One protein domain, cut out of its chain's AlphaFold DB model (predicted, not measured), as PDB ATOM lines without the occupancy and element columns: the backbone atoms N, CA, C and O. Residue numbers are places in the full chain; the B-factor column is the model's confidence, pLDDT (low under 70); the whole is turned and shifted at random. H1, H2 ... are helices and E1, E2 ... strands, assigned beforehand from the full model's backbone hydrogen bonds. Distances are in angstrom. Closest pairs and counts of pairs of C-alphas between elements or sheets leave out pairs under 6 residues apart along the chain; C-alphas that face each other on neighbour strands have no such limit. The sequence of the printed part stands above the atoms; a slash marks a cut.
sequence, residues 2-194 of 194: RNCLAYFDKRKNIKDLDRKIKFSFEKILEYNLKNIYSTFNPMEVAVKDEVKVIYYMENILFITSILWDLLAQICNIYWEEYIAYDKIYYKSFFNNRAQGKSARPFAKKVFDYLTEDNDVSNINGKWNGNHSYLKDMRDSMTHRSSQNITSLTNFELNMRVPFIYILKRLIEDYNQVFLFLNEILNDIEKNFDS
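What this domain is: This is residues 2 to 194 of the 194 residues of the protein "HEPN_Cthe2314 domain-containing protein" of Macrococcus bohemicus (UniProt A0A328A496). Three long helices, H1, H3 and H7, run lengthwise as a bundle, and the shorter H4, H5 and H6 cover the side of H3 and H7 away from H1. The small hairpin of E1 and E2 lies beyond H6 towards one end. The 193 printed residues are mostly helix, with H1 to H6, antiparallel E1 and E2, then H7. The whole is compact, radius of gyration of the C-alphas 18.6 A, yet elongated, spanning 58 by 36 by 35 A.

Where its parts are: H1, residues 2 to 29, starts at C-alpha 2 (137.978, 179.786, 102.557) and is 41.4 A long. H2 is residues 33 to 38; H3, residues 48 to 78, is 45.5 A long. H4 is 90 to 98, H5 105 to 114, H6 130 to 143, E1 151 to 153 and E2 156 to 158. H7, residues 163 to 192, is 43.1 A long and ends at C-alpha 192 (128.454, 179.993, 111.681).

How they stand to each other: H3, the hub, touches H1 at Tyr 56 and Ser 24, C-alphas 5.1 A apart, opposite ways at a shallow tilt of 17 degrees. It touches H7 at Thr 64 and Tyr 174, 5.7 A, the same way at 23 degrees. H1 and H7 are near each other. With residues 68 to 72 alone H3 touches H4, Ala 72 to Tyr 90, 5.2 A. H4 and H5 form a helical hairpin. H6 touches H7, Asn 130 to Arg 169, 5.3 A. H2 is close to H3 but not clearly touching. In E1 and E2, N 151 and O 158 are 3.1 A apart. Every helix has each O i to N i+4 pair within hydrogen-bond range.

The domain as a whole: The C-alphas farthest apart, Asn 154 and Ser 194, are 60.7 A apart. The printed part has no cut. Links H3 to H4 and H5 to H6 are long. pLDDT is under 70 at 27 residues, among them 142 to 159.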
ATOM      1  N   ARG A   2     136.646 179.162 102.319       56.91
ATOM      2  CA  ARG A   2     137.978 179.786 102.557       56.91
ATOM      3  C   ARG A   2     138.139 180.447 103.941       56.91
ATOM      4  O   ARG A   2     139.162 180.235 104.580       56.91
ATOM      5  N   ASN A   3     137.124 181.163 104.436       64.50
ATOM      6  CA  ASN A   3     137.193 181.815 105.755       64.50
ATOM      7  C   ASN A   3     137.254 180.792 106.909       64.50
ATOM      8  O   ASN A   3     138.043 180.966 107.829       64.50
ATOM      9  N   CYS A   4     136.518 179.674 106.825       60.97
ATOM     10  CA  CYS A   4     136.553 178.603 107.834       60.97
ATOM     11  C   CYS A   4     137.949 177.976 107.994       60.97
ATOM     12  O   CYS A   4     138.390 177.750 109.119       60.97
ATOM     13  N   LEU A   5     138.663 177.734 106.886       60.31
ATOM     14  CA  LEU A   5     140.038 177.216 106.922       60.31
ATOM     15  C   LEU A   5     140.996 178.212 107.591       60.31
ATOM     16  O   LEU A   5     141.766 177.826 108.468       60.31
ATOM     17  N   ALA A   6     140.880 179.503 107.262       73.69
ATOM     18  CA  ALA A   6     141.697 180.548 107.876       73.69
ATOM     19  C   ALA A   6     141.482 180.651 109.400       73.69
ATOM     20  O   ALA A   6     142.447 180.811 110.149       73.69
ATOM     21  N   TYR A   7     140.242 180.513 109.887       75.88
ATOM     22  CA  TYR A   7     139.970 180.488 111.329       75.88
ATOM     23  C   TYR A   7     140.520 179.238 112.013       75.88
ATOM     24  O   TYR A   7     141.049 179.330 113.121       75.88
ATOM     25  N   PHE A   8     140.425 178.077 111.366       73.56
ATOM     26  CA  PHE A   8     140.944 176.828 111.916       73.56
ATOM     27  C   PHE A   8     142.467 176.872 112.104       73.56
ATOM     28  O   PHE A   8     142.971 176.510 113.172       73.56
ATOM     29  N   ASP A   9     143.196 177.391 111.116       81.25
ATOM     30  CA  ASP A   9     144.650 177.550 111.208       81.25
ATOM     31  C   ASP A   9     145.045 178.594 112.260       81.25
ATOM     32  O   ASP A   9     145.954 178.359 113.062       81.25
ATOM     33  N   LYS A  10     144.304 179.706 112.359       84.19
ATOM     34  CA  LYS A  10     144.517 180.702 113.422       84.19
ATOM     35  C   LYS A  10     144.263 180.136 114.821       84.19
ATOM     36  O   LYS A  10     145.047 180.411 115.726       84.19
ATOM     37  N   ARG A  11     143.246 179.286 115.007       85.25
ATOM     38  CA  ARG A  11     143.000 178.590 116.288       85.25
ATOM     39  C   ARG A  11     144.132 177.648 116.676       85.25
ATOM     40  O   ARG A  11     144.500 177.600 117.847       85.25
ATOM     41  N   LYS A  12     144.691 176.900 115.720       88.38
ATOM     42  CA  LYS A  12     145.870 176.058 115.977       88.38
ATOM     43  C   LYS A  12     147.060 176.902 116.420       88.38
ATOM     44  O   LYS A  12     147.711 176.538 117.393       88.38
ATOM     45  N   ASN A  13     147.291 178.032 115.749       91.06
ATOM     46  CA  ASN A  13     148.371 178.950 116.099       91.06
ATOM     47  C   ASN A  13     148.189 179.516 117.520       91.06
ATOM     48  O   ASN A  13     149.096 179.417 118.335       91.06
ATOM     49  N   ILE A  14     146.984 179.978 117.877       93.75
ATOM     50  CA  ILE A  14     146.680 180.437 119.247       93.75
ATOM     51  C   ILE A  14     146.979 179.346 120.282       93.75
ATOM     52  O   ILE A  14     147.614 179.631 121.290       93.75
ATOM     53  N   LYS A  15     146.571 178.093 120.031       93.94
ATOM     54  CA  LYS A  15     146.847 176.966 120.944       93.94
ATOM     55  C   LYS A  15     148.340 176.663 121.085       93.94
ATOM     56  O   LYS A  15     148.775 176.274 122.164       93.94
ATOM     57  N   ASP A  16     149.114 176.790 120.011       95.81
ATOM     58  CA  ASP A  16     150.568 176.612 120.056       95.81
ATOM     59  C   ASP A  16     151.247 177.719 120.875       95.81
ATOM     60  O   ASP A  16     152.034 177.433 121.779       95.81
ATOM     61  N   LEU A  17     150.883 178.979 120.626       95.69
ATOM     62  CA  LEU A  17     151.407 180.128 121.366       95.69
ATOM     63  C   LEU A  17     151.023 180.086 122.852       95.69
ATOM     64  O   LEU A  17     151.872 180.317 123.710       95.69
ATOM     65  N   ASP A  18     149.780 179.710 123.162       96.31
ATOM     66  CA  ASP A  18     149.287 179.495 124.526       96.31
ATOM     67  C   ASP A  18     150.141 178.470 125.291       96.31
ATOM     68  O   ASP A  18     150.573 178.723 126.415       96.31
ATOM     69  N   ARG A  19     150.464 177.335 124.657       97.06
ATOM     70  CA  ARG A  19     151.345 176.314 125.248       97.06
ATOM     71  C   ARG A  19     152.745 176.849 125.529       97.06
ATOM     72  O   ARG A  19     153.300 176.546 126.579       97.06
ATOM     73  N   LYS A  20     153.316 177.646 124.622       97.25
ATOM     74  CA  LYS A  20     154.660 178.231 124.792       97.25
ATOM     75  C   LYS A  20     154.712 179.272 125.913       97.25
ATOM     76  O   LYS A  20     155.683 179.303 126.672       97.25
ATOM     77  N   ILE A  21     153.661 180.084 126.051       96.56
ATOM     78  CA  ILE A  21     153.510 181.012 127.179       96.56
ATOM     79  C   ILE A  21     153.429 180.228 128.492       96.56
ATOM     80  O   ILE A  21     154.196 180.502 129.413       96.56
ATOM     81  N   LYS A  22     152.558 179.215 128.565       96.81
ATOM     82  CA  LYS A  22     152.398 178.372 129.762       96.81
ATOM     83  C   LYS A  22     153.689 177.660 130.147       96.81
ATOM     84  O   LYS A  22     154.077 177.723 131.306       96.81
ATOM     85  N   PHE A  23     154.402 177.098 129.176       97.69
ATOM     86  CA  PHE A  23     155.724 176.515 129.398       97.69
ATOM     87  C   PHE A  23     156.708 177.531 129.996       97.69
ATOM     88  O   PHE A  23     157.422 177.224 130.944       97.69
ATOM     89  N   SER A  24     156.730 178.762 129.481       97.56
ATOM     90  CA  SER A  24     157.606 179.814 130.013       97.56
ATOM     91  C   SER A  24     157.234 180.189 131.452       97.56
ATOM     92  O   SER A  24     158.123 180.348 132.285       97.56
ATOM     93  N   PHE A  25     155.938 180.257 131.780       96.75
ATOM     94  CA  PHE A  25     155.486 180.444 133.162       96.75
ATOM     95  C   PHE A  25     155.903 179.285 134.071       96.75
ATOM     96  O   PHE A  25     156.450 179.530 135.143       96.75
ATOM     97  N   GLU A  26     155.705 178.038 133.643       97.12
ATOM     98  CA  GLU A  26     156.144 176.848 134.385       97.12
ATOM     99  C   GLU A  26     157.648 176.902 134.669       97.12
ATOM    100  O   GLU A  26     158.070 176.701 135.807       97.12
ATOM    101  N   LYS A  27     158.455 177.283 133.672       97.75
ATOM    102  CA  LYS A  27     159.899 177.455 133.844       97.75
ATOM    103  C   LYS A  27     160.283 178.565 134.806       97.75
ATOM    104  O   LYS A  27     161.263 178.406 135.525       97.75
ATOM    105  N   ILE A  28     159.530 179.660 134.875       96.44
ATOM    106  CA  ILE A  28     159.756 180.710 135.881       96.44
ATOM    107  C   ILE A  28     159.489 180.170 137.292       96.44
ATOM    108  O   ILE A  28     160.254 180.456 138.212       96.44
ATOM    109  N   LEU A  29     158.441 179.361 137.464       95.12
ATOM    110  CA  LEU A  29     158.051 178.797 138.761       95.12
ATOM    111  C   LEU A  29     159.034 177.745 139.305       95.12
ATOM    112  O   LEU A  29     159.009 177.466 140.501       95.12
ATOM    113  N   GLU A  30     159.927 177.200 138.471       96.44
ATOM    114  CA  GLU A  30     161.022 176.314 138.908       96.44
ATOM    115  C   GLU A  30     162.096 177.050 139.744       96.44
ATOM    116  O   GLU A  30     162.892 176.404 140.427       96.44
ATOM    117  N   TYR A  31     162.131 178.390 139.723       95.06
ATOM    118  CA  TYR A  31     163.121 179.199 140.444       95.06
ATOM    119  C   TYR A  31     162.620 179.701 141.803       95.06
ATOM    120  O   TYR A  31     161.433 179.941 142.021       95.06
ATOM    121  N   ASN A  32     163.553 179.975 142.722       94.06
ATOM    122  CA  ASN A  32     163.237 180.624 143.996       94.06
ATOM    123  C   ASN A  32     163.013 182.135 143.808       94.06
ATOM    124  O   ASN A  32     163.884 182.955 144.103       94.06
ATOM    125  N   LEU A  33     161.822 182.500 143.325       92.31
ATOM    126  CA  LEU A  33     161.444 183.887 143.023       92.31
ATOM    127  C   LEU A  33     161.574 184.816 144.235       92.31
ATOM    128  O   LEU A  33     161.975 185.968 144.086       92.31
ATOM    129  N   LYS A  34     161.280 184.315 145.442       92.19
ATOM    130  CA  LYS A  34     161.420 185.089 146.682       92.19
ATOM    131  C   LYS A  34     162.875 185.477 146.924       92.19
ATOM    132  O   LYS A  34     163.140 186.635 147.232       92.19
ATOM    133  N   ASN A  35     163.795 184.526 146.766       91.75
ATOM    134  CA  ASN A  35     165.221 184.789 146.917       91.75
ATOM    135  C   ASN A  35     165.702 185.802 145.873       91.75
ATOM    136  O   ASN A  35     166.273 186.820 146.250       91.75
ATOM    137  N   ILE A  36     165.375 185.576 144.592       89.38
ATOM    138  CA  ILE A  36     165.761 186.475 143.491       89.38
ATOM    139  C   ILE A  36     165.259 187.902 143.751       89.38
ATOM    140  O   ILE A  36     166.010 188.857 143.581       89.38
ATOM    141  N   TYR A  37     164.013 188.054 144.208       89.50
ATOM    142  CA  TYR A  37     163.451 189.362 144.539       89.50
ATOM    143  C   TYR A  37     164.134 190.005 145.753       89.50
ATOM    144  O   TYR A  37     164.450 191.189 145.722       89.50
ATOM    145  N   SER A  38     164.400 189.237 146.815       88.88
ATOM    146  CA  SER A  38     165.042 189.770 148.025       88.88
ATOM    147  C   SER A  38     166.483 190.235 147.805       88.88
ATOM    148  O   SER A  38     166.959 191.097 148.537       88.88
ATOM    149  N   THR A  39     167.164 189.682 146.800       87.50
ATOM    150  CA  THR A  39     168.531 190.056 146.420       87.50
ATOM    151  C   THR A  39     168.574 191.008 145.226       87.50
ATOM    152  O   THR A  39     169.645 191.238 144.673       87.50
ATOM    153  N   PHE A  40     167.425 191.520 144.771       89.12
ATOM    154  CA  PHE A  40     167.373 192.416 143.623       89.12
ATOM    155  C   PHE A  40     168.096 193.733 143.930       89.12
ATOM    156  O   PHE A  40     167.780 194.413 144.907       89.12
ATOM    157  N   ASN A  41     169.013 194.124 143.044       85.31
ATOM    158  CA  ASN A  41     169.662 195.427 143.073       85.31
ATOM    159  C   ASN A  41     169.510 196.104 141.699       85.31
ATOM    160  O   ASN A  41     169.997 195.564 140.699       85.31
ATOM    161  N   PRO A  42     168.871 197.289 141.624       84.06
ATOM    162  CA  PRO A  42     168.667 197.982 140.362       84.06
ATOM    163  C   PRO A  42     169.972 198.461 139.721       84.06
ATOM    164  O   PRO A  42     169.985 198.695 138.523       84.06
ATOM    165  N   MET A  43     171.066 198.608 140.473       81.94
ATOM    166  CA  MET A  43     172.349 199.109 139.958       81.94
ATOM    167  C   MET A  43     173.319 198.007 139.525       81.94
ATOM    168  O   MET A  43     174.305 198.290 138.847       81.94
ATOM    169  N   GLU A  44     173.065 196.759 139.909       82.38
ATOM    170  CA  GLU A  44     173.934 195.631 139.564       82.38
ATOM    171  C   GLU A  44     173.456 194.926 138.292       82.38
ATOM    172  O   GLU A  44     172.387 195.217 137.753       82.38
ATOM    173  N   VAL A  45     174.253 193.981 137.796       81.25
ATOM    174  CA  VAL A  45     173.837 193.064 136.728       81.25
ATOM    175  C   VAL A  45     172.970 191.939 137.292       81.25
ATOM    176  O   VAL A  45     173.096 191.563 138.456       81.25
ATOM    177  N   ALA A  46     172.074 191.399 136.469       83.06
ATOM    178  CA  ALA A  46     171.206 190.303 136.883       83.06
ATOM    179  C   ALA A  46     172.025 189.052 137.231       83.06
ATOM    180  O   ALA A  46     172.917 188.644 136.481       83.06
ATOM    181  N   VAL A  47     171.705 188.416 138.361       85.88
ATOM    182  CA  VAL A  47     172.347 187.153 138.759       85.88
ATOM    183  C   VAL A  47     171.871 186.000 137.874       85.88
ATOM    184  O   VAL A  47     170.807 186.067 137.265       85.88
ATOM    185  N   LYS A  48     172.635 184.903 137.807       88.19
ATOM    186  CA  LYS A  48     172.409 183.799 136.850       88.19
ATOM    187  C   LYS A  48     170.962 183.293 136.790       88.19
ATOM    188  O   LYS A  48     170.461 183.043 135.699       88.19
ATOM    189  N   ASP A  49     170.307 183.107 137.931       90.38
ATOM    190  CA  ASP A  49     168.923 182.620 137.950       90.38
ATOM    191  C   ASP A  49     167.911 183.717 137.604       90.38
ATOM    192  O   ASP A  49     166.922 183.440 136.930       90.38
ATOM    193  N   GLU A  50     168.202 184.971 137.949       89.25
ATOM    194  CA  GLU A  50     167.413 186.117 137.501       89.25
ATOM    195  C   GLU A  50     167.451 186.259 135.975       89.25
ATOM    196  O   GLU A  50     166.407 186.421 135.354       89.25
ATOM    197  N   VAL A  51     168.626 186.101 135.353       89.44
ATOM    198  CA  VAL A  51     168.789 186.120 133.886       89.44
ATOM    199  C   VAL A  51     167.901 185.074 133.211       89.44
ATOM    200  O   VAL A  51     167.300 185.347 132.173       89.44
ATOM    201  N   LYS A  52     167.779 183.876 133.791       92.38
ATOM    202  CA  LYS A  52     166.918 182.825 133.232       92.38
ATOM    203  C   LYS A  52     165.435 183.150 133.402       92.38
ATOM    204  O   LYS A  52     164.669 182.929 132.470       92.38
ATOM    205  N   VAL A  53     165.031 183.688 134.554       93.12
ATOM    206  CA  VAL A  53     163.652 184.161 134.773       93.12
ATOM    207  C   VAL A  53     163.300 185.250 133.760       93.12
ATOM    208  O   VAL A  53     162.283 185.149 133.078       93.12
ATOM    209  N   ILE A  54     164.188 186.230 133.594       90.62
ATOM    210  CA  ILE A  54     164.082 187.296 132.599       90.62
ATOM    211  C   ILE A  54     163.930 186.721 131.186       90.62
ATOM    212  O   ILE A  54     163.024 187.126 130.467       90.62
ATOM    213  N   TYR A  55     164.753 185.743 130.799       92.75
ATOM    214  CA  TYR A  55     164.667 185.103 129.482       92.75
ATOM    215  C   TYR A  55     163.277 184.506 129.207       92.75
ATOM    216  O   TYR A  55     162.704 184.697 128.131       92.75
ATOM    217  N   TYR A  56     162.695 183.792 130.171       95.88
ATOM    218  CA  TYR A  56     161.343 183.251 130.012       95.88
ATOM    219  C   TYR A  56     160.275 184.355 130.006       95.88
ATOM    220  O   TYR A  56     159.301 184.253 129.263       95.88
ATOM    221  N   MET A  57     160.467 185.436 130.764       94.69
ATOM    222  CA  MET A  57     159.570 186.595 130.743       94.69
ATOM    223  C   MET A  57     159.593 187.341 129.408       94.69
ATOM    224  O   MET A  57     158.535 187.708 128.902       94.69
ATOM    225  N   GLU A  58     160.768 187.530 128.811       92.94
ATOM    226  CA  GLU A  58     160.903 188.121 127.476       92.94
ATOM    227  C   GLU A  58     160.201 187.254 126.425       92.94
ATOM    228  O   GLU A  58     159.456 187.775 125.597       92.94
ATOM    229  N   ASN A  59     160.327 185.925 126.507       94.69
ATOM    230  CA  ASN A  59     159.559 185.025 125.641       94.69
ATOM    231  C   ASN A  59     158.041 185.225 125.793       94.69
ATOM    232  O   ASN A  59     157.337 185.321 124.787       94.69
ATOM    233  N   ILE A  60     157.529 185.339 127.024       97.00
ATOM    234  CA  ILE A  60     156.104 185.621 127.266       97.00
ATOM    235  C   ILE A  60     155.706 186.966 126.651       97.00
ATOM    236  O   ILE A  60     154.666 187.042 125.994       97.00
ATOM    237  N   LEU A  61     156.528 188.007 126.812       96.00
ATOM    238  CA  LEU A  61     156.291 189.339 126.250       96.00
ATOM    239  C   LEU A  61     156.142 189.293 124.723       96.00
ATOM    240  O   LEU A  61     155.151 189.782 124.174       96.00
ATOM    241  N   PHE A  62     157.101 188.672 124.035       94.62
ATOM    242  CA  PHE A  62     157.078 188.576 122.575       94.62
ATOM    243  C   PHE A  62     155.906 187.733 122.078       94.62
ATOM    244  O   PHE A  62     155.213 188.138 121.145       94.62
ATOM    245  N   ILE A  63     155.628 186.592 122.711       95.94
ATOM    246  CA  ILE A  63     154.518 185.737 122.278       95.94
ATOM    247  C   ILE A  63     153.164 186.414 122.541       95.94
ATOM    248  O   ILE A  63     152.270 186.334 121.699       95.94
ATOM    249  N   THR A  64     153.016 187.140 123.651       97.00
ATOM    250  CA  THR A  64     151.793 187.907 123.949       97.00
ATOM    251  C   THR A  64     151.566 189.012 122.917       97.00
ATOM    252  O   THR A  64     150.444 189.193 122.450       97.00
ATOM    253  N   SER A  65     152.628 189.682 122.457       94.88
ATOM    254  CA  SER A  65     152.536 190.611 121.323       94.88
ATOM    255  C   SER A  65     151.984 189.940 120.063       94.88
ATOM    256  O   SER A  65     151.116 190.504 119.402       94.88
ATOM    257  N   ILE A  66     152.445 188.726 119.744       94.88
ATOM    258  CA  ILE A  66     151.951 187.974 118.580       94.88
ATOM    259  C   ILE A  66     150.459 187.641 118.741       94.88
ATOM    260  O   ILE A  66     149.716 187.665 117.761       94.88
ATOM    261  N   LEU A  67     149.985 187.361 119.960       96.75
ATOM    262  CA  LEU A  67     148.555 187.147 120.215       96.75
ATOM    263  C   LEU A  67     147.716 188.399 119.913       96.75
ATOM    264  O   LEU A  67     146.631 188.265 119.343       96.75
ATOM    265  N   TRP A  68     148.216 189.600 120.221       97.62
ATOM    266  CA  TRP A  68     147.549 190.861 119.864       97.62
ATOM    267  C   TRP A  68     147.459 191.063 118.347       97.62
ATOM    268  O   TRP A  68     146.399 191.433 117.832       97.62
ATOM    269  N   ASP A  69     148.532 190.756 117.614       94.75
ATOM    270  CA  ASP A  69     148.527 190.775 116.146       94.75
ATOM    271  C   ASP A  69     147.542 189.749 115.569       94.75
ATOM    272  O   ASP A  69     146.763 190.052 114.659       94.75
ATOM    273  N   LEU A  70     147.520 188.532 116.122       94.62
ATOM    274  CA  LEU A  70     146.581 187.491 115.709       94.62
ATOM    275  C   LEU A  70     145.128 187.896 115.956       94.62
ATOM    276  O   LEU A  70     144.297 187.645 115.080       94.62
ATOM    277  N   LEU A  71     144.826 188.540 117.087       97.00
ATOM    278  CA  LEU A  71     143.497 189.072 117.383       97.00
ATOM    279  C   LEU A  71     143.052 190.060 116.294       97.00
ATOM    280  O   LEU A  71     141.975 189.895 115.719       97.00
ATOM    281  N   ALA A  72     143.901 191.030 115.939       96.12
ATOM    282  CA  ALA A  72     143.606 191.986 114.871       96.12
ATOM    283  C   ALA A  72     143.393 191.295 113.515       96.12
ATOM    284  O   ALA A  72     142.461 191.627 112.784       96.12
ATOM    285  N   GLN A  73     144.205 190.287 113.189       93.62
ATOM    286  CA  GLN A  73     144.043 189.532 111.947       93.62
ATOM    287  C   GLN A  73     142.761 188.685 111.917       93.62
ATOM    288  O   GLN A  73     142.176 188.532 110.847       93.62
ATOM    289  N   ILE A  74     142.321 188.117 113.047       93.88
ATOM    290  CA  ILE A  74     141.028 187.415 113.138       93.88
ATOM    291  C   ILE A  74     139.900 188.397 112.852       93.88
ATOM    292  O   ILE A  74     139.073 188.133 111.983       93.88
ATOM    293  N   CYS A  75     139.911 189.550 113.523       94.56
ATOM    294  CA  CYS A  75     138.924 190.598 113.306       94.56
ATOM    295  C   CYS A  75     138.928 191.103 111.857       94.56
ATOM    296  O   CYS A  75     137.866 191.279 111.282       94.56
ATOM    297  N   ASN A  76     140.095 191.282 111.233       93.31
ATOM    298  CA  ASN A  76     140.198 191.710 109.834       93.31
ATOM    299  C   ASN A  76     139.509 190.741 108.856       93.31
ATOM    300  O   ASN A  76     138.877 191.187 107.902       93.31
ATOM    301  N   ILE A  77     139.619 189.428 109.098       91.25
ATOM    302  CA  ILE A  77     138.939 188.407 108.286       91.25
ATOM    303  C   ILE A  77     137.442 188.390 108.605       91.25
ATOM    304  O   ILE A  77     136.625 188.347 107.692       91.25
ATOM    305  N   TYR A  78     137.083 188.442 109.889       92.00
ATOM    306  CA  TYR A  78     135.695 188.330 110.341       92.00
ATOM    307  C   TYR A  78     134.833 189.527 109.983       92.00
ATOM    308  O   TYR A  78     133.655 189.385 109.682       92.00
ATOM    309  N   TRP A  79     135.434 190.704 109.955       92.12
ATOM    310  CA  TRP A  79     134.774 191.938 109.569       92.12
ATOM    311  C   TRP A  79     134.888 192.239 108.076       92.12
ATOM    312  O   TRP A  79     134.473 193.319 107.667       92.12
ATOM    313  N   GLU A  80     135.445 191.308 107.292       91.12
ATOM    314  CA  GLU A  80     135.570 191.408 105.832       91.12
ATOM    315  C   GLU A  80     136.285 192.691 105.374       91.12
ATOM    316  O   GLU A  80     135.977 193.284 104.345       91.12
ATOM    317  N   GLU A  81     137.275 193.131 106.154       87.31
ATOM    318  CA  GLU A  81     138.029 194.358 105.877       87.31
ATOM    319  C   GLU A  81     139.184 194.104 104.891       87.31
ATOM    320  O   GLU A  81     139.671 195.032 104.248       87.31
ATOM    321  N   TYR A  82     139.627 192.842 104.787       84.56
ATOM    322  CA  TYR A  82     140.620 192.330 103.829       84.56
ATOM    323  C   TYR A  82     141.914 193.152 103.707       84.56
ATOM    324  O   TYR A  82     142.563 193.168 102.659       84.56
ATOM    325  N   ILE A  83     142.343 193.794 104.795       88.88
ATOM    326  CA  ILE A  83     143.643 194.463 104.854       88.88
ATOM    327  C   ILE A  83     144.733 193.390 104.737       88.88
ATOM    328  O   ILE A  83     144.631 192.324 105.350       88.88
ATOM    329  N   ALA A  84     145.769 193.659 103.940       87.56
ATOM    330  CA  ALA A  84     146.912 192.762 103.801       87.56
ATOM    331  C   ALA A  84     147.604 192.550 105.160       87.56
ATOM    332  O   ALA A  84     147.752 193.496 105.935       87.56
ATOM    333  N   TYR A  85     148.002 191.312 105.467       80.81
ATOM    334  CA  TYR A  85     148.454 190.923 106.812       80.81
ATOM    335  C   TYR A  85     149.687 191.702 107.296       80.81
ATOM    336  O   TYR A  85     149.805 191.974 108.486       80.81
ATOM    337  N   ASP A  86     150.570 192.091 106.377       82.94
ATOM    338  CA  ASP A  86     151.787 192.880 106.595       82.94
ATOM    339  C   ASP A  86     151.504 194.356 106.916       82.94
ATOM    340  O   ASP A  86     152.394 195.092 107.334       82.94
ATOM    341  N   LYS A  87     150.255 194.795 106.731       86.38
ATOM    342  CA  LYS A  87     149.799 196.171 106.974       86.38
ATOM    343  C   LYS A  87     148.875 196.288 108.186       86.38
ATOM    344  O   LYS A  87     148.364 197.374 108.462       86.38
ATOM    345  N   ILE A  88     148.637 195.190 108.904       88.94
ATOM    346  CA  ILE A  88     147.792 195.182 110.098       88.94
ATOM    347  C   ILE A  88     148.663 195.457 111.320       88.94
ATOM    348  O   ILE A  88     149.304 194.562 111.856       88.94
ATOM    349  N   TYR A  89     148.622 196.699 111.790       91.75
ATOM    350  CA  TYR A  89     149.149 197.084 113.096       91.75
ATOM    351  C   TYR A  89     147.994 197.105 114.092       91.75
ATOM    352  O   TYR A  89     147.115 197.963 113.972       91.75
ATOM    353  N   TYR A  90     147.971 196.175 115.053       95.06
ATOM    354  CA  TYR A  90     146.802 195.936 115.911       95.06
ATOM    355  C   TYR A  90     146.238 197.219 116.551       95.06
ATOM    356  O   TYR A  90     145.035 197.462 116.470       95.06
ATOM    357  N   LYS A  91     147.091 198.097 117.103       95.12
ATOM    358  CA  LYS A  91     146.652 199.347 117.748       95.12
ATOM    359  C   LYS A  91     145.930 200.274 116.768       95.12
ATOM    360  O   LYS A  91     144.830 200.737 117.060       95.12
ATOM    361  N   SER A  92     146.518 200.513 115.597       94.50
ATOM    362  CA  SER A  92     145.921 201.358 114.554       94.50
ATOM    363  C   SER A  92     144.662 200.727 113.966       94.50
ATOM    364  O   SER A  92     143.679 201.423 113.722       94.50
ATOM    365  N   PHE A  93     144.668 199.405 113.779       96.19
ATOM    366  CA  PHE A  93     143.511 198.651 113.311       96.19
ATOM    367  C   PHE A  93     142.312 198.845 114.247       96.19
ATOM    368  O   PHE A  93     141.246 199.258 113.792       96.19
ATOM    369  N   PHE A  94     142.489 198.625 115.554       97.44
ATOM    370  CA  PHE A  94     141.402 198.791 116.519       97.44
ATOM    371  C   PHE A  94     140.988 200.250 116.697       97.44
ATOM    372  O   PHE A  94     139.790 200.511 116.747       97.44
ATOM    373  N   ASN A  95     141.926 201.202 116.678       96.50
ATOM    374  CA  ASN A  95     141.599 202.630 116.697       96.50
ATOM    375  C   ASN A  95     140.663 203.016 115.541       96.50
ATOM    376  O   ASN A  95     139.601 203.594 115.752       96.50
ATOM    377  N   ASN A  96     141.025 202.635 114.313       94.44
ATOM    378  CA  ASN A  96     140.246 202.968 113.121       94.44
ATOM    379  C   ASN A  96     138.842 202.351 113.168       94.44
ATOM    380  O   ASN A  96     137.884 202.956 112.698       94.44
ATOM    381  N   ARG A  97     138.707 201.152 113.752       95.06
ATOM    382  CA  ARG A  97     137.417 200.456 113.893       95.06
ATOM    383  C   ARG A  97     136.640 200.843 115.147       95.06
ATOM    384  O   ARG A  97     135.470 200.488 115.243       95.06
ATOM    385  N   ALA A  98     137.238 201.586 116.070       95.06
ATOM    386  CA  ALA A  98     136.567 202.159 117.233       95.06
ATOM    387  C   ALA A  98     135.871 203.497 116.924       95.06
ATOM    388  O   ALA A  98     135.110 203.994 117.753       95.06
ATOM    389  N   GLN A  99     136.126 204.087 115.751       92.06
ATOM    390  CA  GLN A  99     135.679 205.431 115.387       92.06
ATOM    391  C   GLN A  99     134.679 205.433 114.219       92.06
ATOM    392  O   GLN A  99     134.600 204.497 113.423       92.06
ATOM    393  N   GLY A 100     133.938 206.536 114.089       88.75
ATOM    394  CA  GLY A 100     133.047 206.797 112.958       88.75
ATOM    395  C   GLY A 100     131.666 206.137 113.057       88.75
ATOM    396  O   GLY A 100     131.289 205.552 114.067       88.75
ATOM    397  N   LYS A 101     130.881 206.259 111.978       81.38
ATOM    398  CA  LYS A 101     129.488 205.767 111.919       81.38
ATOM    399  C   LYS A 101     129.378 204.238 111.919       81.38
ATOM    400  O   LYS A 101     128.341 203.709 112.294       81.38
ATOM    401  N   SER A 102     130.436 203.548 111.505       86.06
ATOM    402  CA  SER A 102     130.549 202.085 111.488       86.06
ATOM    403  C   SER A 102     131.454 201.568 112.611       86.06
ATOM    404  O   SER A 102     132.104 200.532 112.451       86.06
ATOM    405  N   ALA A 103     131.558 202.315 113.719       92.06
ATOM    406  CA  ALA A 103     132.354 201.914 114.869       92.06
ATOM    407  C   ALA A 103     131.878 200.559 115.406       92.06
ATOM    408  O   ALA A 103     130.684 200.321 115.593       92.06
ATOM    409  N   ARG A 104     132.830 199.669 115.678       94.19
ATOM    410  CA  ARG A 104     132.571 198.340 116.226       94.19
ATOM    411  C   ARG A 104     132.761 198.386 117.744       94.19
ATOM    412  O   ARG A 104     133.871 198.688 118.190       94.19
ATOM    413  N   PRO A 105     131.742 198.037 118.552       95.56
ATOM    414  CA  PRO A 105     131.858 198.050 120.012       95.56
ATOM    415  C   PRO A 105     133.034 197.217 120.536       95.56
ATOM    416  O   PRO A 105     133.768 197.668 121.411       95.56
ATOM    417  N   PHE A 106     133.280 196.044 119.938       97.19
ATOM    418  CA  PHE A 106     134.435 195.208 120.270       97.19
ATOM    419  C   PHE A 106     135.769 195.922 120.000       97.19
ATOM    420  O   PHE A 106     136.663 195.893 120.839       97.19
ATOM    421  N   ALA A 107     135.899 196.618 118.864       97.31
ATOM    422  CA  ALA A 107     137.117 197.360 118.545       97.31
ATOM    423  C   ALA A 107     137.367 198.498 119.537       97.31
ATOM    424  O   ALA A 107     138.506 198.694 119.949       97.31
ATOM    425  N   LYS A 108     136.307 199.198 119.957       96.94
ATOM    426  CA  LYS A 108     136.392 200.221 121.002       96.94
ATOM    427  C   LYS A 108     136.865 199.627 122.328       96.94
ATOM    428  O   LYS A 108     137.832 200.122 122.887       96.94
ATOM    429  N   LYS A 109     136.260 198.523 122.770       97.69
ATOM    430  CA  LYS A 109     136.652 197.808 123.995       97.69
ATOM    431  C   LYS A 109     138.129 197.400 123.988       97.69
ATOM    432  O   LYS A 109     138.819 197.576 124.987       97.69
ATOM    433  N   VAL A 110     138.612 196.860 122.867       98.25
ATOM    434  CA  VAL A 110     140.027 196.496 122.710       98.25
ATOM    435  C   VAL A 110     140.904 197.745 122.716       98.25
ATOM    436  O   VAL A 110     141.881 197.791 123.453       98.25
ATOM    437  N   PHE A 111     140.558 198.765 121.928       97.81
ATOM    438  CA  PHE A 111     141.345 199.992 121.834       97.81
ATOM    439  C   PHE A 111     141.464 200.712 123.181       97.81
ATOM    440  O   PHE A 111     142.577 201.060 123.559       97.81
ATOM    441  N   ASP A 112     140.358 200.841 123.919       96.94
ATOM    442  CA  ASP A 112     140.321 201.465 125.243       96.94
ATOM    443  C   ASP A 112     141.312 200.762 126.204       96.94
ATOM    444  O   ASP A 112     142.034 201.435 126.933       96.94
ATOM    445  N   TYR A 113     141.442 199.425 126.141       97.25
ATOM    446  CA  TYR A 113     142.456 198.679 126.905       97.25
ATOM    447  C   TYR A 113     143.896 198.937 126.423       97.25
ATOM    448  O   TYR A 113     144.808 199.117 127.229       97.25
ATOM    449  N   LEU A 114     144.123 198.977 125.104       96.94
ATOM    450  CA  LEU A 114     145.453 199.224 124.522       96.94
ATOM    451  C   LEU A 114     145.990 200.637 124.810       96.94
ATOM    452  O   LEU A 114     147.195 200.874 124.675       96.94
ATOM    453  N   THR A 115     145.105 201.582 125.131       95.25
ATOM    454  CA  THR A 115     145.430 202.979 125.458       95.25
ATOM    455  C   THR A 115     145.177 203.331 126.914       95.25
ATOM    456  O   THR A 115     145.155 204.509 127.247       95.25
ATOM    457  N   GLU A 116     144.958 202.335 127.766       94.19
ATOM    458  CA  GLU A 116     144.729 202.566 129.182       94.19
ATOM    459  C   GLU A 116     145.954 203.242 129.817       94.19
ATOM    460  O   GLU A 116     147.106 202.830 129.598       94.19
ATOM    461  N   ASP A 117     145.695 204.301 130.584       90.19
ATOM    462  CA  ASP A 117     146.734 205.020 131.309       90.19
ATOM    463  C   ASP A 117     147.357 204.117 132.376       90.19
ATOM    464  O   ASP A 117     146.691 203.299 133.017       90.19
ATOM    465  N   ASN A 118     148.667 204.261 132.566       86.94
ATOM    466  CA  ASN A 118     149.394 203.469 133.545       86.94
ATOM    467  C   ASN A 118     149.081 203.953 134.967       86.94
ATOM    468  O   ASN A 118     149.688 204.904 135.456       86.94
ATOM    469  N   ASP A 119     148.164 203.253 135.630       85.44
ATOM    470  CA  ASP A 119     147.789 203.489 137.019       85.44
ATOM    471  C   ASP A 119     147.892 202.190 137.837       85.44
ATOM    472  O   ASP A 119     147.182 201.205 137.610       85.44
ATOM    473  N   VAL A 120     148.812 202.196 138.805       81.81
ATOM    474  CA  VAL A 120     149.062 201.092 139.750       81.81
ATOM    475  C   VAL A 120     148.618 201.423 141.174       81.81
ATOM    476  O   VAL A 120     148.917 200.670 142.100       81.81
ATOM    477  N   SER A 121     147.911 202.542 141.370       78.50
ATOM    478  CA  SER A 121     147.418 202.975 142.684       78.50
ATOM    479  C   SER A 121     146.353 202.036 143.263       78.50
ATOM    480  O   SER A 121     146.109 202.038 144.470       78.50
ATOM    481  N   ASN A 122     145.751 201.181 142.430       69.50
ATOM    482  CA  ASN A 122     144.806 200.167 142.871       69.50
ATOM    483  C   ASN A 122     145.523 198.990 143.558       69.50
ATOM    484  O   ASN A 122     145.904 197.999 142.931       69.50
ATOM    485  N   ILE A 123     145.683 199.109 144.878       54.62
ATOM    486  CA  ILE A 123     146.374 198.140 145.746       54.62
ATOM    487  C   ILE A 123     145.625 196.792 145.841       54.62
ATOM    488  O   ILE A 123     146.244 195.772 146.141       54.62
ATOM    489  N   ASN A 124     144.324 196.749 145.521       54.38
ATOM    490  CA  ASN A 124     143.458 195.579 145.720       54.38
ATOM    491  C   ASN A 124     142.952 194.935 144.409       54.38
ATOM    492  O   ASN A 124     141.999 194.156 144.449       54.38
ATOM    493  N   GLY A 125     143.543 195.248 143.246       71.56
ATOM    494  CA  GLY A 125     142.990 194.823 141.953       71.56
ATOM    495  C   GLY A 125     143.969 194.682 140.780       71.56
ATOM    496  O   GLY A 125     145.194 194.652 140.930       71.56
ATOM    497  N   LYS A 126     143.377 194.551 139.584       79.88
ATOM    498  CA  LYS A 126     144.059 194.556 138.279       79.88
ATOM    499  C   LYS A 126     144.772 195.899 138.087       79.88
ATOM    500  O   LYS A 126     144.203 196.934 138.431       79.88
ATOM    501  N   TRP A 127     146.004 195.879 137.578       90.12
ATOM    502  CA  TRP A 127     146.709 197.118 137.239       90.12
ATOM    503  C   TRP A 127     146.230 197.654 135.899       90.12
ATOM    504  O   TRP A 127     145.923 196.880 134.989       90.12
ATOM    505  N   ASN A 128     146.205 198.976 135.787       91.12
ATOM    506  CA  ASN A 128     145.851 199.643 134.550       91.12
ATOM    507  C   ASN A 128     147.107 199.917 133.710       91.12
ATOM    508  O   ASN A 128     148.230 200.007 134.227       91.12
ATOM    509  N   GLY A 129     146.927 200.004 132.393       93.00
ATOM    510  CA  GLY A 129     147.999 200.325 131.448       93.00
ATOM    511  C   GLY A 129     149.058 199.227 131.331       93.00
ATOM    512  O   GLY A 129     150.230 199.496 131.074       93.00
ATOM    513  N   ASN A 130     148.671 197.965 131.537       95.12
ATOM    514  CA  ASN A 130     149.593 196.836 131.386       95.12
ATOM    515  C   ASN A 130     150.121 196.719 129.958       95.12
ATOM    516  O   ASN A 130     151.328 196.574 129.767       95.12
ATOM    517  N   HIS A 131     149.233 196.825 128.967       96.00
ATOM    518  CA  HIS A 131     149.624 196.736 127.569       96.00
ATOM    519  C   HIS A 131     150.579 197.863 127.170       96.00
ATOM    520  O   HIS A 131     151.614 197.606 126.560       96.00
ATOM    521  N   SER A 132     150.241 199.111 127.515       93.31
ATOM    522  CA  SER A 132     151.058 200.285 127.195       93.31
ATOM    523  C   SER A 132     152.452 200.164 127.812       93.31
ATOM    524  O   SER A 132     153.441 200.257 127.087       93.31
ATOM    525  N   TYR A 133     152.537 199.806 129.098       92.31
ATOM    526  CA  TYR A 133     153.809 199.563 129.784       92.31
ATOM    527  C   TYR A 133     154.664 198.481 129.100       92.31
ATOM    528  O   TYR A 133     155.847 198.686 128.828       92.31
ATOM    529  N   LEU A 134     154.077 197.314 128.815       93.56
ATOM    530  CA  LEU A 134     154.801 196.183 128.227       93.56
ATOM    531  C   LEU A 134     155.219 196.450 126.779       93.56
ATOM    532  O   LEU A 134     156.303 196.037 126.361       93.56
ATOM    533  N   LYS A 135     154.387 197.163 126.016       92.44
ATOM    534  CA  LYS A 135     154.721 197.609 124.665       92.44
ATOM    535  C   LYS A 135     155.929 198.545 124.691       92.44
ATOM    536  O   LYS A 135     156.849 198.341 123.907       92.44
ATOM    537  N   ASP A 136     155.951 199.526 125.588       88.38
ATOM    538  CA  ASP A 136     157.064 200.476 125.685       88.38
ATOM    539  C   ASP A 136     158.359 199.779 126.138       88.38
ATOM    540  O   ASP A 136     159.432 200.035 125.585       88.38
ATOM    541  N   MET A 137     158.258 198.815 127.062       86.69
ATOM    542  CA  MET A 137     159.370 197.936 127.450       86.69
ATOM    543  C   MET A 137     159.916 197.148 126.245       86.69
ATOM    544  O   MET A 137     161.127 197.151 126.008       86.69
ATOM    545  N   ARG A 138     159.040 196.505 125.460       87.94
ATOM    546  CA  ARG A 138     159.410 195.763 124.241       87.94
ATOM    547  C   ARG A 138     160.072 196.676 123.206       87.94
ATOM    548  O   ARG A 138     161.116 196.326 122.666       87.94
ATOM    549  N   ASP A 139     159.481 197.838 122.944       84.19
ATOM    550  CA  ASP A 139     159.983 198.795 121.954       84.19
ATOM    551  C   ASP A 139     161.361 199.346 122.369       84.19
ATOM    552  O   ASP A 139     162.252 199.531 121.537       84.19
ATOM    553  N   SER A 140     161.587 199.542 123.671       79.50
ATOM    554  CA  SER A 140     162.903 199.914 124.197       79.50
ATOM    555  C   SER A 140     163.946 198.806 123.997       79.50
ATOM    556  O   SER A 140     165.061 199.095 123.554       79.50
ATOM    557  N   MET A 141     163.581 197.533 124.206       74.75
ATOM    558  CA  MET A 141     164.468 196.392 123.919       74.75
ATOM    559  C   MET A 141     164.866 196.308 122.441       74.75
ATOM    560  O   MET A 141     165.998 195.940 122.136       74.75
ATOM    561  N   THR A 142     163.964 196.656 121.518       64.19
ATOM    562  CA  THR A 142     164.243 196.613 120.073       64.19
ATOM    563  C   THR A 142     165.040 197.810 119.560       64.19
ATOM    564  O   THR A 142     165.682 197.700 118.518       64.19
ATOM    565  N   HIS A 143     165.000 198.952 120.254       58.91
ATOM    566  CA  HIS A 143     165.558 200.208 119.743       58.91
ATOM    567  C   HIS A 143     166.719 200.791 120.556       58.91
ATOM    568  O   HIS A 143     167.412 201.666 120.036       58.91
ATOM    569  N   ARG A 144     166.928 200.374 121.812       59.03
ATOM    570  CA  ARG A 144     167.868 201.045 122.729       59.03
ATOM    571  C   ARG A 144     168.830 200.071 123.401       59.03
ATOM    572  O   ARG A 144     170.015 200.061 123.082       59.03
ATOM    573  N   SER A 145     168.337 199.262 124.333       60.53
ATOM    574  CA  SER A 145     169.157 198.375 125.166       60.53
ATOM    575  C   SER A 145     168.290 197.320 125.849       60.53
ATOM    576  O   SER A 145     167.083 197.501 126.003       60.53
ATOM    577  N   SER A 146     168.896 196.223 126.319       61.72
ATOM    578  CA  SER A 146     168.186 195.305 127.215       61.72
ATOM    579  C   SER A 146     167.722 196.070 128.456       61.72
ATOM    580  O   SER A 146     168.530 196.699 129.140       61.72
ATOM    581  N   GLN A 147     166.426 195.989 128.768       59.66
ATOM    582  CA  GLN A 147     165.822 196.607 129.958       59.66
ATOM    583  C   GLN A 147     166.405 196.048 131.271       59.66
ATOM    584  O   GLN A 147     166.230 196.628 132.338       59.66
ATOM    585  N   ASN A 148     167.149 194.941 131.187       59.38
ATOM    586  CA  ASN A 148     167.788 194.266 132.312       59.38
ATOM    587  C   ASN A 148     169.224 194.738 132.571       59.38
ATOM    588  O   ASN A 148     169.917 194.163 133.410       59.38
ATOM    589  N   ILE A 149     169.676 195.768 131.854       59.12
ATOM    590  CA  ILE A 149     170.964 196.423 132.059       59.12
ATOM    591  C   ILE A 149     170.682 197.860 132.477       59.12
ATOM    592  O   ILE A 149     170.034 198.614 131.749       59.12
ATOM    593  N   THR A 150     171.196 198.246 133.643       59.88
ATOM    594  CA  THR A 150     171.199 199.653 134.034       59.88
ATOM    595  C   THR A 150     172.203 200.387 133.173       59.88
ATOM    596  O   THR A 150     173.386 200.046 133.142       59.88
ATOM    597  N   SER A 151     171.717 201.373 132.429       56.78
ATOM    598  CA  SER A 151     172.526 202.125 131.483       56.78
ATOM    599  C   SER A 151     172.222 203.603 131.613       56.78
ATOM    600  O   SER A 151     171.066 204.020 131.534       56.78
ATOM    601  N   LEU A 152     173.280 204.390 131.753       53.88
ATOM    602  CA  LEU A 152     173.235 205.826 131.565       53.88
ATOM    603  C   LEU A 152     173.756 206.116 130.161       53.88
ATOM    604  O   LEU A 152     174.930 205.888 129.873       53.88
ATOM    605  N   THR A 153     172.883 206.585 129.279       54.69
ATOM    606  CA  THR A 153     173.289 207.094 127.963       54.69
ATOM    607  C   THR A 153     173.085 208.604 127.924       54.69
ATOM    608  O   THR A 153     172.359 209.153 128.751       54.69
ATOM    609  N   ASN A 154     173.660 209.290 126.933       46.00
ATOM    610  CA  ASN A 154     173.424 210.728 126.721       46.00
ATOM    611  C   ASN A 154     171.944 211.080 126.450       46.00
ATOM    612  O   ASN A 154     171.609 212.259 126.385       46.00
ATOM    613  N   PHE A 155     171.076 210.078 126.269       53.31
ATOM    614  CA  PHE A 155     169.669 210.242 125.916       53.31
ATOM    615  C   PHE A 155     168.700 209.756 127.002       53.31
ATOM    616  O   PHE A 155     167.551 210.190 126.996       53.31
ATOM    617  N   GLU A 156     169.117 208.879 127.926       50.44
ATOM    618  CA  GLU A 156     168.216 208.334 128.951       50.44
ATOM    619  C   GLU A 156     168.950 207.611 130.092       50.44
ATOM    620  O   GLU A 156     170.012 207.006 129.895       50.44
ATOM    621  N   LEU A 157     168.329 207.633 131.276       57.94
ATOM    622  CA  LEU A 157     168.688 206.827 132.439       57.94
ATOM    623  C   LEU A 157     167.738 205.621 132.499       57.94
ATOM    624  O   LEU A 157     166.557 205.782 132.799       57.94
ATOM    625  N   ASN A 158     168.247 204.422 132.203       67.19
ATOM    626  CA  ASN A 158     167.507 203.169 132.350       67.19
ATOM    627  C   ASN A 158     167.925 202.494 133.660       67.19
ATOM    628  O   ASN A 158     169.090 202.123 133.800       67.19
ATOM    629  N   MET A 159     166.996 202.336 134.603       67.19
ATOM    630  CA  MET A 159     167.198 201.532 135.813       67.19
ATOM    631  C   MET A 159     166.427 200.228 135.690       67.19
ATOM    632  O   MET A 159     165.258 200.228 135.303       67.19
ATOM    633  N   ARG A 160     167.061 199.123 136.087       78.88
ATOM    634  CA  ARG A 160     166.379 197.833 136.185       78.88
ATOM    635  C   ARG A 160     165.183 197.935 137.133       78.88
ATOM    636  O   ARG A 160     165.263 198.541 138.200       78.88
ATOM    637  N   VAL A 161     164.096 197.273 136.758       80.69
ATOM    638  CA  VAL A 161     162.883 197.125 137.573       80.69
ATOM    639  C   VAL A 161     162.822 195.685 138.091       80.69
ATOM    640  O   VAL A 161     163.192 194.772 137.348       80.69
ATOM    641  N   PRO A 162     162.356 195.431 139.330       84.94
ATOM    642  CA  PRO A 162     162.241 194.064 139.818       84.94
ATOM    643  C   PRO A 162     161.305 193.237 138.929       84.94
ATOM    644  O   PRO A 162     160.176 193.647 138.640       84.94
ATOM    645  N   PHE A 163     161.755 192.043 138.540       86.06
ATOM    646  CA  PHE A 163     161.054 191.185 137.580       86.06
ATOM    647  C   PHE A 163     159.600 190.873 137.988       86.06
ATOM    648  O   PHE A 163     158.746 190.680 137.130       86.06
ATOM    649  N   ILE A 164     159.285 190.867 139.290       88.38
ATOM    650  CA  ILE A 164     157.944 190.551 139.798       88.38
ATOM    651  C   ILE A 164     156.875 191.542 139.308       88.38
ATOM    652  O   ILE A 164     155.746 191.138 139.022       88.38
ATOM    653  N   TYR A 165     157.236 192.821 139.143       89.00
ATOM    654  CA  TYR A 165     156.331 193.846 138.619       89.00
ATOM    655  C   TYR A 165     156.000 193.568 137.154       89.00
ATOM    656  O   TYR A 165     154.835 193.586 136.762       89.00
ATOM    657  N   ILE A 166     157.019 193.249 136.357       91.38
ATOM    658  CA  ILE A 166     156.862 192.918 134.938       91.38
ATOM    659  C   ILE A 166     156.065 191.614 134.792       91.38
ATOM    660  O   ILE A 166     155.148 191.543 133.979       91.38
ATOM    661  N   LEU A 167     156.349 190.604 135.621       93.19
ATOM    662  CA  LEU A 167     155.661 189.314 135.592       93.19
ATOM    663  C   LEU A 167     154.155 189.462 135.839       93.19
ATOM    664  O   LEU A 167     153.360 188.883 135.101       93.19
ATOM    665  N   LYS A 168     153.750 190.272 136.827       93.12
ATOM    666  CA  LYS A 168     152.326 190.552 137.078       93.12
ATOM    667  C   LYS A 168     151.658 191.182 135.856       93.12
ATOM    668  O   LYS A 168     150.593 190.728 135.444       93.12
ATOM    669  N   ARG A 169     152.293 192.191 135.252       93.94
ATOM    670  CA  ARG A 169     151.764 192.853 134.049       93.94
ATOM    671  C   ARG A 169     151.632 191.885 132.881       93.94
ATOM    672  O   ARG A 169     150.607 191.904 132.210       93.94
ATOM    673  N   LEU A 170     152.631 191.022 132.669       95.81
ATOM    674  CA  LEU A 170     152.608 189.995 131.623       95.81
ATOM    675  C   LEU A 170     151.428 189.041 131.798       95.81
ATOM    676  O   LEU A 170     150.725 188.778 130.830       95.81
ATOM    677  N   ILE A 171     151.186 188.560 133.022       95.31
ATOM    678  CA  ILE A 171     150.044 187.686 133.330       95.31
ATOM    679  C   ILE A 171     148.724 188.389 132.994       95.31
ATOM    680  O   ILE A 171     147.847 187.791 132.371       95.31
ATOM    681  N   GLU A 172     148.576 189.651 133.394       95.56
ATOM    682  CA  GLU A 172     147.338 190.401 133.187       95.56
ATOM    683  C   GLU A 172     147.085 190.761 131.717       95.56
ATOM    684  O   GLU A 172     145.940 190.666 131.273       95.56
ATOM    685  N   ASP A 173     148.121 191.132 130.957       97.50
ATOM    686  CA  ASP A 173     148.013 191.423 129.518       97.50
ATOM    687  C   ASP A 173     147.738 190.152 128.701       97.50
ATOM    688  O   ASP A 173     146.819 190.126 127.878       97.50
ATOM    689  N   TYR A 174     148.449 189.059 128.999       97.75
ATOM    690  CA  TYR A 174     148.197 187.747 128.399       97.75
ATOM    691  C   TYR A 174     146.766 187.264 128.667       97.75
ATOM    692  O   TYR A 174     146.060 186.844 127.745       97.75
ATOM    693  N   ASN A 175     146.297 187.361 129.913       96.88
ATOM    694  CA  ASN A 175     144.925 186.992 130.238       96.88
ATOM    695  C   ASN A 175     143.922 187.867 129.468       96.88
ATOM    696  O   ASN A 175     142.936 187.358 128.935       96.88
ATOM    697  N   GLN A 176     144.181 189.173 129.352       97.81
ATOM    698  CA  GLN A 176     143.276 190.080 128.653       97.81
ATOM    699  C   GLN A 176     143.177 189.787 127.149       97.81
ATOM    700  O   GLN A 176     142.061 189.737 126.623       97.81
ATOM    701  N   VAL A 177     144.298 189.559 126.454       98.12
ATOM    702  CA  VAL A 177     144.248 189.205 125.025       98.12
ATOM    703  C   VAL A 177     143.537 187.872 124.813       98.12
ATOM    704  O   VAL A 177     142.764 187.730 123.866       98.12
ATOM    705  N   PHE A 178     143.716 186.912 125.725       96.25
ATOM    706  CA  PHE A 178     143.030 185.624 125.653       96.25
ATOM    707  C   PHE A 178     141.515 185.760 125.856       96.25
ATOM    708  O   PHE A 178     140.738 185.122 125.143       96.25
ATOM    709  N   LEU A 179     141.071 186.636 126.765       97.38
ATOM    710  CA  LEU A 179     139.650 186.963 126.929       97.38
ATOM    711  C   LEU A 179     139.053 187.553 125.646       97.38
ATOM    712  O   LEU A 179     137.988 187.114 125.217       97.38
ATOM    713  N   PHE A 180     139.753 188.489 124.999       98.31
ATOM    714  CA  PHE A 180     139.303 189.064 123.729       98.31
ATOM    715  C   PHE A 180     139.295 188.049 122.582       98.31
ATOM    716  O   PHE A 180     138.357 188.035 121.785       98.31
ATOM    717  N   LEU A 181     140.301 187.171 122.511       96.94
ATOM    718  CA  LEU A 181     140.337 186.075 121.543       96.94
ATOM    719  C   LEU A 181     139.148 185.128 121.731       96.94
ATOM    720  O   LEU A 181     138.492 184.779 120.756       96.94
ATOM    721  N   ASN A 182     138.831 184.743 122.966       94.94
ATOM    722  CA  ASN A 182     137.678 183.885 123.238       94.94
ATOM    723  C   ASN A 182     136.358 184.575 122.889       94.94
ATOM    724  O   ASN A 182     135.488 183.955 122.289       94.94
ATOM    725  N   GLU A 183     136.211 185.856 123.229       96.00
ATOM    726  CA  GLU A 183     135.017 186.637 122.906       96.00
ATOM    727  C   GLU A 183     134.756 186.670 121.394       96.00
ATOM    728  O   GLU A 183     133.662 186.302 120.967       96.00
ATOM    729  N   ILE A 184     135.766 187.008 120.581       95.00
ATOM    730  CA  ILE A 184     135.594 187.064 119.123       95.00
ATOM    731  C   ILE A 184     135.421 185.674 118.502       95.00
ATOM    732  O   ILE A 184     134.641 185.509 117.571       95.00
ATOM    733  N   LEU A 185     136.112 184.648 119.012       92.31
ATOM    734  CA  LEU A 185     135.988 183.282 118.497       92.31
ATOM    735  C   LEU A 185     134.616 182.672 118.794       92.31
ATOM    736  O   LEU A 185     134.091 181.963 117.937       92.31
ATOM    737  N   ASN A 186     134.043 182.963 119.964       92.12
ATOM    738  CA  ASN A 186     132.694 182.536 120.328       92.12
ATOM    739  C   ASN A 186     131.632 183.270 119.499       92.12
ATOM    740  O   ASN A 186     130.625 182.672 119.128       92.12
ATOM    741  N   ASP A 187     131.838 184.558 119.207       91.88
ATOM    742  CA  ASP A 187     130.955 185.316 118.313       91.88
ATOM    743  C   ASP A 187     130.982 184.729 116.893       91.88
ATOM    744  O   ASP A 187     129.941 184.449 116.302       91.88
ATOM    745  N   ILE A 188     132.176 184.418 116.381       90.31
ATOM    746  CA  ILE A 188     132.356 183.743 115.091       90.31
ATOM    747  C   ILE A 188     131.612 182.397 115.045       90.31
ATOM    748  O   ILE A 188     130.913 182.137 114.072       90.31
ATOM    749  N   GLU A 189     131.748 181.549 116.071       87.62
ATOM    750  CA  GLU A 189     131.051 180.252 116.140       87.62
ATOM    751  C   GLU A 189     129.533 180.410 116.071       87.62
ATOM    752  O   GLU A 189     128.889 179.781 115.237       87.62
ATOM    753  N   LYS A 190     128.968 181.314 116.879       88.81
ATOM    754  CA  LYS A 190     127.521 181.559 116.898       88.81
ATOM    755  C   LYS A 190     126.980 181.975 115.532       88.81
ATOM    756  O   LYS A 190     125.900 181.532 115.161       88.81
ATOM    757  N   ASN A 191     127.728 182.795 114.796       84.62
ATOM    758  CA  ASN A 191     127.343 183.251 113.457       84.62
ATOM    759  C   ASN A 191     127.570 182.200 112.352       84.62
ATOM    760  O   ASN A 191     127.097 182.397 111.239       84.62
ATOM    761  N   PHE A 192     128.311 181.117 112.616       75.25
ATOM    762  CA  PHE A 192     128.454 179.993 111.681       75.25
ATOM    763  C   PHE A 192     127.392 178.905 111.882       75.25
ATOM    764  O   PHE A 192     127.077 178.200 110.925       75.25
ATOM    765  N   ASP A 193     126.870 178.769 113.102       59.66
ATOM    766  CA  ASP A 193     125.828 177.796 113.455       59.66
ATOM    767  C   ASP A 193     124.391 178.335 113.253       59.66
ATOM    768  O   ASP A 193     123.426 177.618 113.529       59.66
ATOM    769  N   SER A 194     124.240 179.587 112.797       50.44
ATOM    770  CA  SER A 194     122.956 180.236 112.467       50.44
ATOM    771  C   SER A 194     122.726 180.355 110.963       50.44
ATOM    772  O   SER A 194     121.538 180.284 110.573       50.44
TER     773      SER A 194